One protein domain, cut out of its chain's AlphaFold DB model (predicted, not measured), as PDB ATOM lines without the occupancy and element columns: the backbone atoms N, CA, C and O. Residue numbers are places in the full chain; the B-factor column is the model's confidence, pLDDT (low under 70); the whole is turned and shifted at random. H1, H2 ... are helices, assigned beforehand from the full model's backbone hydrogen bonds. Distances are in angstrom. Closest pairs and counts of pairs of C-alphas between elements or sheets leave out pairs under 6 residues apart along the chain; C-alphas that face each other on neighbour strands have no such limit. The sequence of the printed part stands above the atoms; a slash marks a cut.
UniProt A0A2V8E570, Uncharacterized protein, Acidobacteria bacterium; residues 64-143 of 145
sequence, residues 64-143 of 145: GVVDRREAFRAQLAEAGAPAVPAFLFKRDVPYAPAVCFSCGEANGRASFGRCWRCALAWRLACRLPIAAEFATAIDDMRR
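What this domain is: This is residues 64 to 143 of the 145 residues of an uncharacterized protein of Acidobacteria bacterium (UniProt A0A2V8E570). Two helices, H1 and H2, cross at a steep tilt, and a long stretch with no named element, residues 80 to 115, winds in loops beside them. A short third helix, H3, lies at the far side of H2 from H1 and is only loosely attached, while the turn of residues 78 to 83 sticks out at the other end. The printed part has 80 residues with three named helices, in the order H1, H2, H3, and no named strand; the class is all helix, though 34 of the 80 residues, under half, are in named elements. The whole is compact, with a radius of gyration of the C-alphas of 12.7 A and spans of 37 by 31 by 21 A.

How they stand to each other: H1, residues 64 to 79, and H2, residues 116 to 125, touch, with 20 pairs of C-alphas within 8 A. Their closest C-alphas are those of Arg 69 and Ala 121, 4.4 A apart. Their lines stand at a steep tilt of 45 degrees, and they run the same way. H3, residues 134 to 141, is close to H2 but not clearly touching it, with 2 pairs of C-alphas within 8 A. The closest C-alphas of H2 and H3 are those of Trp 116 and Ile 138, 5.9 A apart. H2 and H3 run opposite ways at a shallow tilt of 33 degrees, only just short of steep. H1 and H3 are apart. In H1, H2 and H3 every O i to N i+4 pair is within hydrogen-bond range.

Where its parts are: H1 begins at C-alpha 64, at (343.150, 345.465, 388.771), and ends at C-alpha 79, at (326.393, 335.050, 377.503), 22.7 A from first to last C-alpha. Residues 80 to 115 follow, and their C-alphas lie 5 to 21 A from the mean of all C-alphas. H2 runs from Trp 116 to Ala 125, with 14.1 A between its first and last C-alphas. H3 runs from Phe 134 to Met 141, 10.2 A from first to last C-alpha, and ends at (335.040, 359.244, 391.893).

The domain as a whole: The two C-alphas farthest apart are those of Ala 81 and Arg 143, at 37.8 A, while the first and last printed C-alphas, of Gly 64 and Arg 143, are 19.2 A apart. The printed part has no cut. The link from H1 to H2 is long, with 36 residues, and the link from H2 to H3 is short, with 8 residues. Residues 78 to 83 stand free. The mean pLDDT of the printed part is 86.1; residues 109, 136 and 139 to 143 are under 70, and the mean for H3 is 68.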
ATOM      1  N   GLY A  64     344.512 345.710 388.317       95.19
ATOM      2  CA  GLY A  64     343.150 345.465 388.771       95.19
ATOM      3  C   GLY A  64     342.097 345.732 387.692       95.19
ATOM      4  O   GLY A  64     341.055 345.072 387.698       95.19
ATOM      5  N   VAL A  65     342.334 346.677 386.780       95.94
ATOM      6  CA  VAL A  65     341.485 346.914 385.600       95.94
ATOM      7  C   VAL A  65     341.652 345.792 384.581       95.94
ATOM      8  O   VAL A  65     340.643 345.309 384.068       95.94
ATOM      9  N   VAL A  66     342.886 345.356 384.319       97.31
ATOM     10  CA  VAL A  66     343.188 344.269 383.375       97.31
ATOM     11  C   VAL A  66     342.511 342.967 383.809       97.31
ATOM     12  O   VAL A  66     341.758 342.395 383.021       97.31
ATOM     13  N   ASP A  67     342.659 342.564 385.072       97.19
ATOM     14  CA  ASP A  67     342.043 341.340 385.602       97.19
ATOM     15  C   ASP A  67     340.512 341.368 385.475       97.19
ATOM     16  O   ASP A  67     339.873 340.413 385.026       97.19
ATOM     17  N   ARG A  68     339.902 342.509 385.826       97.62
ATOM     18  CA  ARG A  68     338.450 342.715 385.710       97.62
ATOM     19  C   ARG A  68     337.995 342.698 384.253       97.62
ATOM     20  O   ARG A  68     336.932 342.158 383.957       97.62
ATOM     21  N   ARG A  69     338.781 343.285 383.344       97.06
ATOM     22  CA  ARG A  69     338.478 343.325 381.908       97.06
ATOM     23  C   ARG A  69     338.427 341.913 381.348       97.06
ATOM     24  O   ARG A  69     337.467 341.594 380.654       97.06
ATOM     25  N   GLU A  70     339.411 341.072 381.657       96.94
ATOM     26  CA  GLU A  70     339.427 339.691 381.166       96.94
ATOM     27  C   GLU A  70     338.252 338.876 381.724       96.94
ATOM     28  O   GLU A  70     337.556 338.210 380.955       96.94
ATOM     29  N   ALA A  71     337.920 339.031 383.011       96.19
ATOM     30  CA  ALA A  71     336.733 338.397 383.596       96.19
ATOM     31  C   ALA A  71     335.424 338.824 382.900       96.19
ATOM     32  O   ALA A  71     334.526 338.009 382.678       96.19
ATOM     33  N   PHE A  72     335.301 340.100 382.530       95.44
ATOM     34  CA  PHE A  72     334.132 340.609 381.812       95.44
ATOM     35  C   PHE A  72     334.096 340.176 380.344       95.44
ATOM     36  O   PHE A  72     333.014 339.921 379.820       95.44
ATOM     37  N   ARG A  73     335.252 340.049 379.683       94.50
ATOM     38  CA  ARG A  73     335.333 339.500 378.321       94.50
ATOM     39  C   ARG A  73     334.895 338.040 378.279       94.50
ATOM     40  O   ARG A  73     334.162 337.682 377.363       94.50
ATOM     41  N   ALA A  74     335.289 337.239 379.271       93.81
ATOM     42  CA  ALA A  74     334.828 335.859 379.403       93.81
ATOM     43  C   ALA A  74     333.296 335.797 379.538       93.81
ATOM     44  O   ALA A  74     332.642 335.126 378.750       93.81
ATOM     45  N   GLN A  75     332.711 336.605 380.430       93.75
ATOM     46  CA  GLN A  75     331.250 336.681 380.587       93.75
ATOM     47  C   GLN A  75     330.527 337.109 379.306       93.75
ATOM     48  O   GLN A  75     329.464 336.581 378.995       93.75
ATOM     49  N   LEU A  76     331.081 338.068 378.560       91.44
ATOM     50  CA  LEU A  76     330.491 338.513 377.297       91.44
ATOM     51  C   LEU A  76     330.519 337.407 376.232       91.44
ATOM     52  O   LEU A  76     329.563 337.276 375.471       91.44
ATOM     53  N   ALA A  77     331.592 336.614 376.192       90.56
ATOM     54  CA  ALA A  77     331.697 335.464 375.299       90.56
ATOM     55  C   ALA A  77     330.735 334.330 375.698       90.56
ATOM     56  O   ALA A  77     330.136 333.714 374.822       90.56
ATOM     57  N   GLU A  78     330.563 334.087 377.001       91.25
ATOM     58  CA  GLU A  78     329.670 333.052 377.543       91.25
ATOM     59  C   GLU A  78     328.185 333.386 377.380       91.25
ATOM     60  O   GLU A  78     327.391 332.490 377.108       91.25
ATOM     61  N   ALA A  79     327.798 334.655 377.551       87.31
ATOM     62  CA  ALA A  79     326.393 335.050 377.503       87.31
ATOM     63  C   ALA A  79     325.770 334.744 376.129       87.31
ATOM     64  O   ALA A  79     324.656 334.227 376.067       87.31
ATOM     65  N   GLY A  80     326.502 335.014 375.040       73.56
ATOM     66  CA  GLY A  80     325.993 334.896 373.672       73.56
ATOM     67  C   GLY A  80     324.811 335.840 373.399       73.56
ATOM     68  O   GLY A  80     324.078 336.244 374.296       73.56
ATOM     69  N   ALA A  81     324.585 336.230 372.145       70.94
ATOM     70  CA  ALA A  81     323.352 336.953 371.823       70.94
ATOM     71  C   ALA A  81     322.154 335.988 371.962       70.94
ATOM     72  O   ALA A  81     322.240 334.874 371.442       70.94
ATOM     73  N   PRO A  82     321.043 336.371 372.626       76.06
ATOM     74  CA  PRO A  82     320.655 337.721 373.057       76.06
ATOM     75  C   PRO A  82     320.912 338.048 374.546       76.06
ATOM     76  O   PRO A  82     320.403 339.056 375.039       76.06
ATOM     77  N   ALA A  83     321.631 337.210 375.296       79.44
ATOM     78  CA  ALA A  83     321.787 337.391 376.735       79.44
ATOM     79  C   ALA A  83     322.718 338.567 377.077       79.44
ATOM     80  O   ALA A  83     323.766 338.778 376.467       79.44
ATOM     81  N   VAL A  84     322.337 339.330 378.102       78.00
ATOM     82  CA  VAL A  84     323.152 340.424 378.639       78.00
ATOM     83  C   VAL A  84     323.957 339.891 379.826       78.00
ATOM     84  O   VAL A  84     323.355 339.468 380.815       78.00
ATOM     85  N   PRO A  85     325.301 339.900 379.783       84.62
ATOM     86  CA  PRO A  85     326.110 339.463 380.915       84.62
ATOM     87  C   PRO A  85     325.937 340.405 382.115       84.62
ATOM     88  O   PRO A  85     325.846 341.624 381.972       84.62
ATOM     89  N   ALA A  86     325.969 339.845 383.326       84.12
ATOM     90  CA  ALA A  86     325.848 340.617 384.566       84.12
ATOM     91  C   ALA A  86     327.075 341.516 384.851       84.12
ATOM     92  O   ALA A  86     326.992 342.485 385.613       84.12
ATOM     93  N   PHE A  87     328.229 341.206 384.246       89.56
ATOM     94  CA  PHE A  87     329.509 341.886 384.465       89.56
ATOM     95  C   PHE A  87     329.872 341.991 385.955       89.56
ATOM     96  O   PHE A  87     330.161 343.074 386.479       89.56
ATOM     97  N   LEU A  88     329.843 340.866 386.664       92.94
ATOM     98  CA  LEU A  88     330.238 340.782 388.073       92.94
ATOM     99  C   LEU A  88     331.665 340.253 388.171       92.94
ATOM    100  O   LEU A  88     331.988 339.249 387.545       92.94
ATOM    101  N   PHE A  89     332.539 340.941 388.907       94.50
ATOM    102  CA  PHE A  89     333.917 340.481 389.093       94.50
ATOM    103  C   PHE A  89     334.005 339.443 390.215       94.50
ATOM    104  O   PHE A  89     334.732 338.464 390.100       94.50
ATOM    105  N   LYS A  90     333.225 339.637 391.281       94.62
ATOM    106  CA  LYS A  90     332.995 338.656 392.341       94.62
ATOM    107  C   LYS A  90     331.504 338.349 392.418       94.62
ATOM    108  O   LYS A  90     330.678 339.240 392.219       94.62
ATOM    109  N   ARG A  91     331.173 337.090 392.700       89.69
ATOM    110  CA  ARG A  91     329.804 336.677 393.033       89.69
ATOM    111  C   ARG A  91     329.490 337.058 394.480       89.69
ATOM    112  O   ARG A  91     330.407 337.339 395.249       89.69
ATOM    113  N   ASP A  92     328.200 337.111 394.799       90.62
ATOM    114  CA  ASP A  92     327.692 337.304 396.166       90.62
ATOM    115  C   ASP A  92     328.184 338.591 396.848       90.62
ATOM    116  O   ASP A  92     328.379 338.669 398.058       90.62
ATOM    117  N   VAL A  93     328.380 339.638 396.044       91.31
ATOM    118  CA  VAL A  93     328.702 340.975 396.535       91.31
ATOM    119  C   VAL A  93     327.423 341.654 397.039       91.31
ATOM    120  O   VAL A  93     326.436 341.687 396.300       91.31
ATOM    121  N   PRO A  94     327.420 342.255 398.244       88.50
ATOM    122  CA  PRO A  94     326.266 342.992 398.743       88.50
ATOM    123  C   PRO A  94     325.857 344.132 397.803       88.50
ATOM    124  O   PRO A  94     326.679 344.970 397.421       88.50
ATOM    125  N   TYR A  95     324.566 344.206 397.480       90.44
ATOM    126  CA  TYR A  95     323.993 345.375 396.821       90.44
ATOM    127  C   TYR A  95     323.667 346.439 397.873       90.44
ATOM    128  O   TYR A  95     322.566 346.484 398.418       90.44
ATOM    129  N   ALA A  96     324.660 347.267 398.192       90.81
ATOM    130  CA  ALA A  96     324.568 348.299 399.219       90.81
ATOM    131  C   ALA A  96     325.087 349.659 398.711       90.81
ATOM    132  O   ALA A  96     325.936 349.698 397.812       90.81
ATOM    133  N   PRO A  97     324.617 350.783 399.287       89.50
ATOM    134  CA  PRO A  97     325.223 352.092 399.056       89.50
ATOM    135  C   PRO A  97     326.717 352.077 399.408       89.50
ATOM    136  O   PRO A  97     327.139 351.333 400.290       89.50
ATOM    137  N   ALA A  98     327.521 352.891 398.721       89.31
ATOM    138  CA  ALA A  98     328.973 352.987 398.920       89.31
ATOM    139  C   ALA A  98     329.805 351.737 398.612       89.31
ATOM    140  O   ALA A  98     331.035 351.778 398.702       89.31
ATOM    141  N   VAL A  99     329.175 350.655 398.158       91.69
ATOM    142  CA  VAL A  99     329.838 349.403 397.796       91.69
ATOM    143  C   VAL A  99     329.740 349.187 396.292       91.69
ATOM    144  O   VAL A  99     328.698 349.382 395.663       91.69
ATOM    145  N   CYS A 100     330.852 348.799 395.673       92.81
ATOM    146  CA  CYS A 100     330.851 348.393 394.282       92.81
ATOM    147  C   CYS A 100     330.095 347.076 394.129       92.81
ATOM    148  O   CYS A 100     330.628 346.041 394.507       92.81
ATOM    149  N   PHE A 101     328.945 347.077 393.454       92.19
ATOM    150  CA  PHE A 101     328.156 345.849 393.261       92.19
ATOM    151  C   PHE A 101     328.837 344.779 392.382       92.19
ATOM    152  O   PHE A 101     328.315 343.686 392.228       92.19
ATOM    153  N   SER A 102     329.993 345.083 391.776       94.19
ATOM    154  CA  SER A 102     330.747 344.149 390.932       94.19
ATOM    155  C   SER A 102     331.903 343.467 391.667       94.19
ATOM    156  O   SER A 102     332.163 342.298 391.406       94.19
ATOM    157  N   CYS A 103     332.612 344.160 392.568       95.19
ATOM    158  CA  CYS A 103     333.789 343.612 393.263       95.19
ATOM    159  C   CYS A 103     333.742 343.706 394.796       95.19
ATOM    160  O   CYS A 103     334.623 343.146 395.449       95.19
ATOM    161  N   GLY A 104     332.773 344.425 395.364       93.62
ATOM    162  CA  GLY A 104     332.620 344.641 396.805       93.62
ATOM    163  C   GLY A 104     333.529 345.712 397.409       93.62
ATOM    164  O   GLY A 104     333.431 345.980 398.599       93.62
ATOM    165  N   GLU A 105     334.405 346.345 396.626       92.69
ATOM    166  CA  GLU A 105     335.238 347.447 397.126       92.69
ATOM    167  C   GLU A 105     334.394 348.690 397.415       92.69
ATOM    168  O   GLU A 105     333.425 348.968 396.702       92.69
ATOM    169  N   ALA A 106     334.806 349.480 398.409       89.38
ATOM    170  CA  ALA A 106     334.230 350.797 398.642       89.38
ATOM    171  C   ALA A 106     334.340 351.647 397.364       89.38
ATOM    172  O   ALA A 106     335.414 351.763 396.765       89.38
ATOM    173  N   ASN A 107     333.221 352.214 396.915       80.19
ATOM    174  CA  ASN A 107     333.148 352.961 395.657       80.19
ATOM    175  C   ASN A 107     333.295 354.485 395.848       80.19
ATOM    176  O   ASN A 107     333.243 355.215 394.860       80.19
ATOM    177  N   GLY A 108     333.482 354.945 397.094       72.19
ATOM    178  CA  GLY A 108     333.689 356.354 397.439       72.19
ATOM    179  C   GLY A 108     332.459 357.242 397.241       72.19
ATOM    180  O   GLY A 108     332.601 358.454 397.216       72.19
ATOM    181  N   ARG A 109     331.256 356.685 397.055       69.25
ATOM    182  CA  ARG A 109     330.011 357.448 396.874       69.25
ATOM    183  C   ARG A 109     328.981 357.024 397.909       69.25
ATOM    184  O   ARG A 109     328.829 355.843 398.155       69.25
ATOM    185  N   ALA A 110     328.158 357.935 398.415       77.62
ATOM    186  CA  ALA A 110     327.004 357.567 399.250       77.62
ATOM    187  C   ALA A 110     325.879 356.830 398.476       77.62
ATOM    188  O   ALA A 110     324.796 356.609 399.010       77.62
ATOM    189  N   SER A 111     326.107 356.461 397.210       82.12
ATOM    190  CA  SER A 111     325.127 355.860 396.304       82.12
ATOM    191  C   SER A 111     325.562 354.488 395.777       82.12
ATOM    192  O   SER A 111     326.704 354.046 395.947       82.12
ATOM    193  N   PHE A 112     324.622 353.787 395.141       84.88
ATOM    194  CA  PHE A 112     324.872 352.519 394.456       84.88
ATOM    195  C   PHE A 112     325.696 352.742 393.181       84.88
ATOM    196  O   PHE A 112     325.459 353.692 392.434       84.88
ATOM    197  N   GLY A 113     326.654 351.854 392.897       88.19
ATOM    198  CA  GLY A 113     327.466 351.979 391.687       88.19
ATOM    199  C   GLY A 113     328.618 350.988 391.579       88.19
ATOM    200  O   GLY A 113     328.749 350.059 392.375       88.19
ATOM    201  N   ARG A 114     329.480 351.199 390.578       89.88
ATOM    202  CA  ARG A 114     330.749 350.480 390.405       89.88
ATOM    203  C   ARG A 114     331.908 351.348 390.890       89.88
ATOM    204  O   ARG A 114     331.888 352.556 390.678       89.88
ATOM    205  N   CYS A 115     332.939 350.738 391.478       90.94
ATOM    206  CA  CYS A 115     334.214 351.429 391.639       90.94
ATOM    207  C   CYS A 115     334.797 351.742 390.253       90.94
ATOM    208  O   CYS A 115     334.469 351.080 389.259       90.94
ATOM    209  N   TRP A 116     335.690 352.728 390.188       89.94
ATOM    210  CA  TRP A 116     336.253 353.183 388.919       89.94
ATOM    211  C   TRP A 116     336.922 352.055 388.117       89.94
ATOM    212  O   TRP A 116     336.798 352.030 386.895       89.94
ATOM    213  N   ARG A 117     337.557 351.079 388.790       93.00
ATOM    214  CA  ARG A 117     338.189 349.928 388.126       93.00
ATOM    215  C   ARG A 117     337.168 349.052 387.419       93.00
ATOM    216  O   ARG A 117     337.344 348.726 386.253       93.00
ATOM    217  N   CYS A 118     336.086 348.689 388.110       93.69
ATOM    218  CA  CYS A 118     335.009 347.883 387.533       93.69
ATOM    219  C   CYS A 118     334.255 348.632 386.430       93.69
ATOM    220  O   CYS A 118     333.834 348.004 385.462       93.69
ATOM    221  N   ALA A 119     334.073 349.948 386.560       91.62
ATOM    222  CA  ALA A 119     333.446 350.760 385.520       91.62
ATOM    223  C   ALA A 119     334.315 350.827 384.252       91.62
ATOM    224  O   ALA A 119     333.821 350.578 383.152       91.62
ATOM    225  N   LEU A 120     335.614 351.098 384.407       93.06
ATOM    226  CA  LEU A 120     336.560 351.170 383.295       93.06
ATOM    227  C   LEU A 120     336.753 349.809 382.614       93.06
ATOM    228  O   LEU A 120     336.668 349.714 381.393       93.06
ATOM    229  N   ALA A 121     336.953 348.749 383.399       95.50
ATOM    230  CA  ALA A 121     337.125 347.392 382.892       95.50
ATOM    231  C   ALA A 121     335.923 346.914 382.067       95.50
ATOM    232  O   ALA A 121     336.102 346.283 381.028       95.50
ATOM    233  N   TRP A 122     334.700 347.240 382.501       93.00
ATOM    234  CA  TRP A 122     333.481 346.932 381.748       93.00
ATOM    235  C   TRP A 122     333.465 347.651 380.397       93.00
ATOM    236  O   TRP A 122     333.259 347.023 379.358       93.00
ATOM    237  N   ARG A 123     333.766 348.953 380.399       92.88
ATOM    238  CA  ARG A 123     333.819 349.775 379.185       92.88
ATOM    239  C   ARG A 123     334.842 349.233 378.178       92.88
ATOM    240  O   ARG A 123     334.528 349.104 376.996       92.88
ATOM    241  N   LEU A 124     336.017 348.833 378.672       93.88
ATOM    242  CA  LEU A 124     337.066 348.171 377.894       93.88
ATOM    243  C   LEU A 124     336.611 346.823 377.320       93.88
ATOM    244  O   LEU A 124     336.825 346.562 376.138       93.88
ATOM    245  N   ALA A 125     335.972 345.972 378.128       93.88
ATOM    246  CA  ALA A 125     335.484 344.666 377.684       93.88
ATOM    247  C   ALA A 125     334.432 344.792 376.570       93.88
ATOM    248  O   ALA A 125     334.466 344.035 375.602       93.88
ATOM    249  N   CYS A 126     333.560 345.800 376.662       90.81
ATOM    250  CA  CYS A 126     332.556 346.117 375.645       90.81
ATOM    251  C   CYS A 126     333.102 346.896 374.435       90.81
ATOM    252  O   CYS A 126     332.321 347.234 373.549       90.81
ATOM    253  N   ARG A 127     334.410 347.201 374.383       91.44
ATOM    254  CA  ARG A 127     335.043 348.019 373.327       91.44
ATOM    255  C   ARG A 127     334.380 349.390 373.134       91.44
ATOM    256  O   ARG A 127     334.336 349.917 372.026       91.44
ATOM    257  N   LEU A 128     333.860 349.968 374.212       89.50
ATOM    258  CA  LEU A 128     333.272 351.302 374.178       89.50
ATOM    259  C   LEU A 128     334.384 352.367 374.160       89.50
ATOM    260  O   LEU A 128     335.404 352.172 374.828       89.50
ATOM    261  N   PRO A 129     334.192 353.506 373.470       88.50
ATOM    262  CA  PRO A 129     335.173 354.588 373.445       88.50
ATOM    263  C   PRO A 129     335.498 355.110 374.846       88.50
ATOM    264  O   PRO A 129     334.595 355.280 375.679       88.50
ATOM    265  N   ILE A 130     336.777 355.391 375.102       89.00
ATOM    266  CA  ILE A 130     337.260 355.959 376.366       89.00
ATOM    267  C   ILE A 130     337.892 357.303 376.054       89.00
ATOM    268  O   ILE A 130     338.942 357.350 375.426       89.00
ATOM    269  N   ALA A 131     337.255 358.377 376.500       85.94
ATOM    270  CA  ALA A 131     337.791 359.719 376.335       85.94
ATOM    271  C   ALA A 131     338.848 360.020 377.410       85.94
ATOM    272  O   ALA A 131     338.813 359.441 378.501       85.94
ATOM    273  N   ALA A 132     339.788 360.918 377.129       81.25
ATOM    274  CA  ALA A 132     340.850 361.282 378.070       81.25
ATOM    275  C   ALA A 132     340.295 361.912 379.358       81.25
ATOM    276  O   ALA A 132     340.810 361.689 380.455       81.25
ATOM    277  N   GLU A 133     339.187 362.638 379.237       79.62
ATOM    278  CA  GLU A 133     338.501 363.352 380.313       79.62
ATOM    279  C   GLU A 133     337.899 362.394 381.355       79.62
ATOM    280  O   GLU A 133     337.652 362.792 382.498       79.62
ATOM    281  N   PHE A 134     337.739 361.105 381.016       76.81
ATOM    282  CA  PHE A 134     337.393 360.081 382.005       76.81
ATOM    283  C   PHE A 134     338.444 359.971 383.110       76.81
ATOM    284  O   PHE A 134     338.101 359.549 384.216       76.81
ATOM    285  N   ALA A 135     339.696 360.374 382.864       72.62
ATOM    286  CA  ALA A 135     340.702 360.444 383.913       72.62
ATOM    287  C   ALA A 135     340.245 361.380 385.046       72.62
ATOM    288  O   ALA A 135     340.210 360.970 386.206       72.62
ATOM    289  N   THR A 136     339.792 362.589 384.731       69.44
ATOM    290  CA  THR A 136     339.312 363.531 385.750       69.44
ATOM    291  C   THR A 136     338.081 362.984 386.472       69.44
ATOM    292  O   THR A 136     338.058 362.938 387.699       69.44
ATOM    293  N   ALA A 137     337.112 362.433 385.733       70.62
ATOM    294  CA  ALA A 137     335.909 361.852 386.335       70.62
ATOM    295  C   ALA A 137     336.213 360.673 387.282       70.62
ATOM    296  O   ALA A 137     335.545 360.492 388.300       70.62
ATOM    297  N   ILE A 138     337.219 359.852 386.963       71.38
ATOM    298  CA  ILE A 138     337.684 358.765 387.837       71.38
ATOM    299  C   ILE A 138     338.381 359.319 389.087       71.38
ATOM    300  O   ILE A 138     338.260 358.719 390.155       71.38
ATOM    301  N   ASP A 139     339.093 360.442 388.990       67.25
ATOM    302  CA  ASP A 139     339.680 361.085 390.169       67.25
ATOM    303  C   ASP A 139     338.611 361.684 391.081       67.25
ATOM    304  O   ASP A 139     338.682 361.492 392.295       67.25
ATOM    305  N   ASP A 140     337.571 362.291 390.517       61.91
ATOM    306  CA  ASP A 140     336.425 362.786 391.286       61.91
ATOM    307  C   ASP A 140     335.649 361.637 391.944       61.91
ATOM    308  O   ASP A 140     335.214 361.745 393.090       61.91
ATOM    309  N   MET A 141     335.562 360.476 391.284       57.72
ATOM    310  CA  MET A 141     335.040 359.244 391.893       57.72
ATOM    311  C   MET A 141     335.852 358.764 393.106       57.72
ATOM    312  O   MET A 141     335.318 358.016 393.921       57.72
ATOM    313  N   ARG A 142     337.124 359.164 393.241       50.50
ATOM    314  CA  ARG A 142     337.976 358.841 394.402       50.50
ATOM    315  C   ARG A 142     337.909 359.905 395.506       50.50
ATOM    316  O   ARG A 142     338.455 359.653 396.577       50.50
ATOM    317  N   ARG A 143     337.291 361.071 395.267       36.25
ATOM    318  CA  ARG A 143     337.355 362.269 396.132       36.25
ATOM    319  C   ARG A 143     336.017 362.635 396.789       36.25
ATOM    320  O   ARG A 143     335.619 363.794 396.768       36.25
TER     321      ARG A 143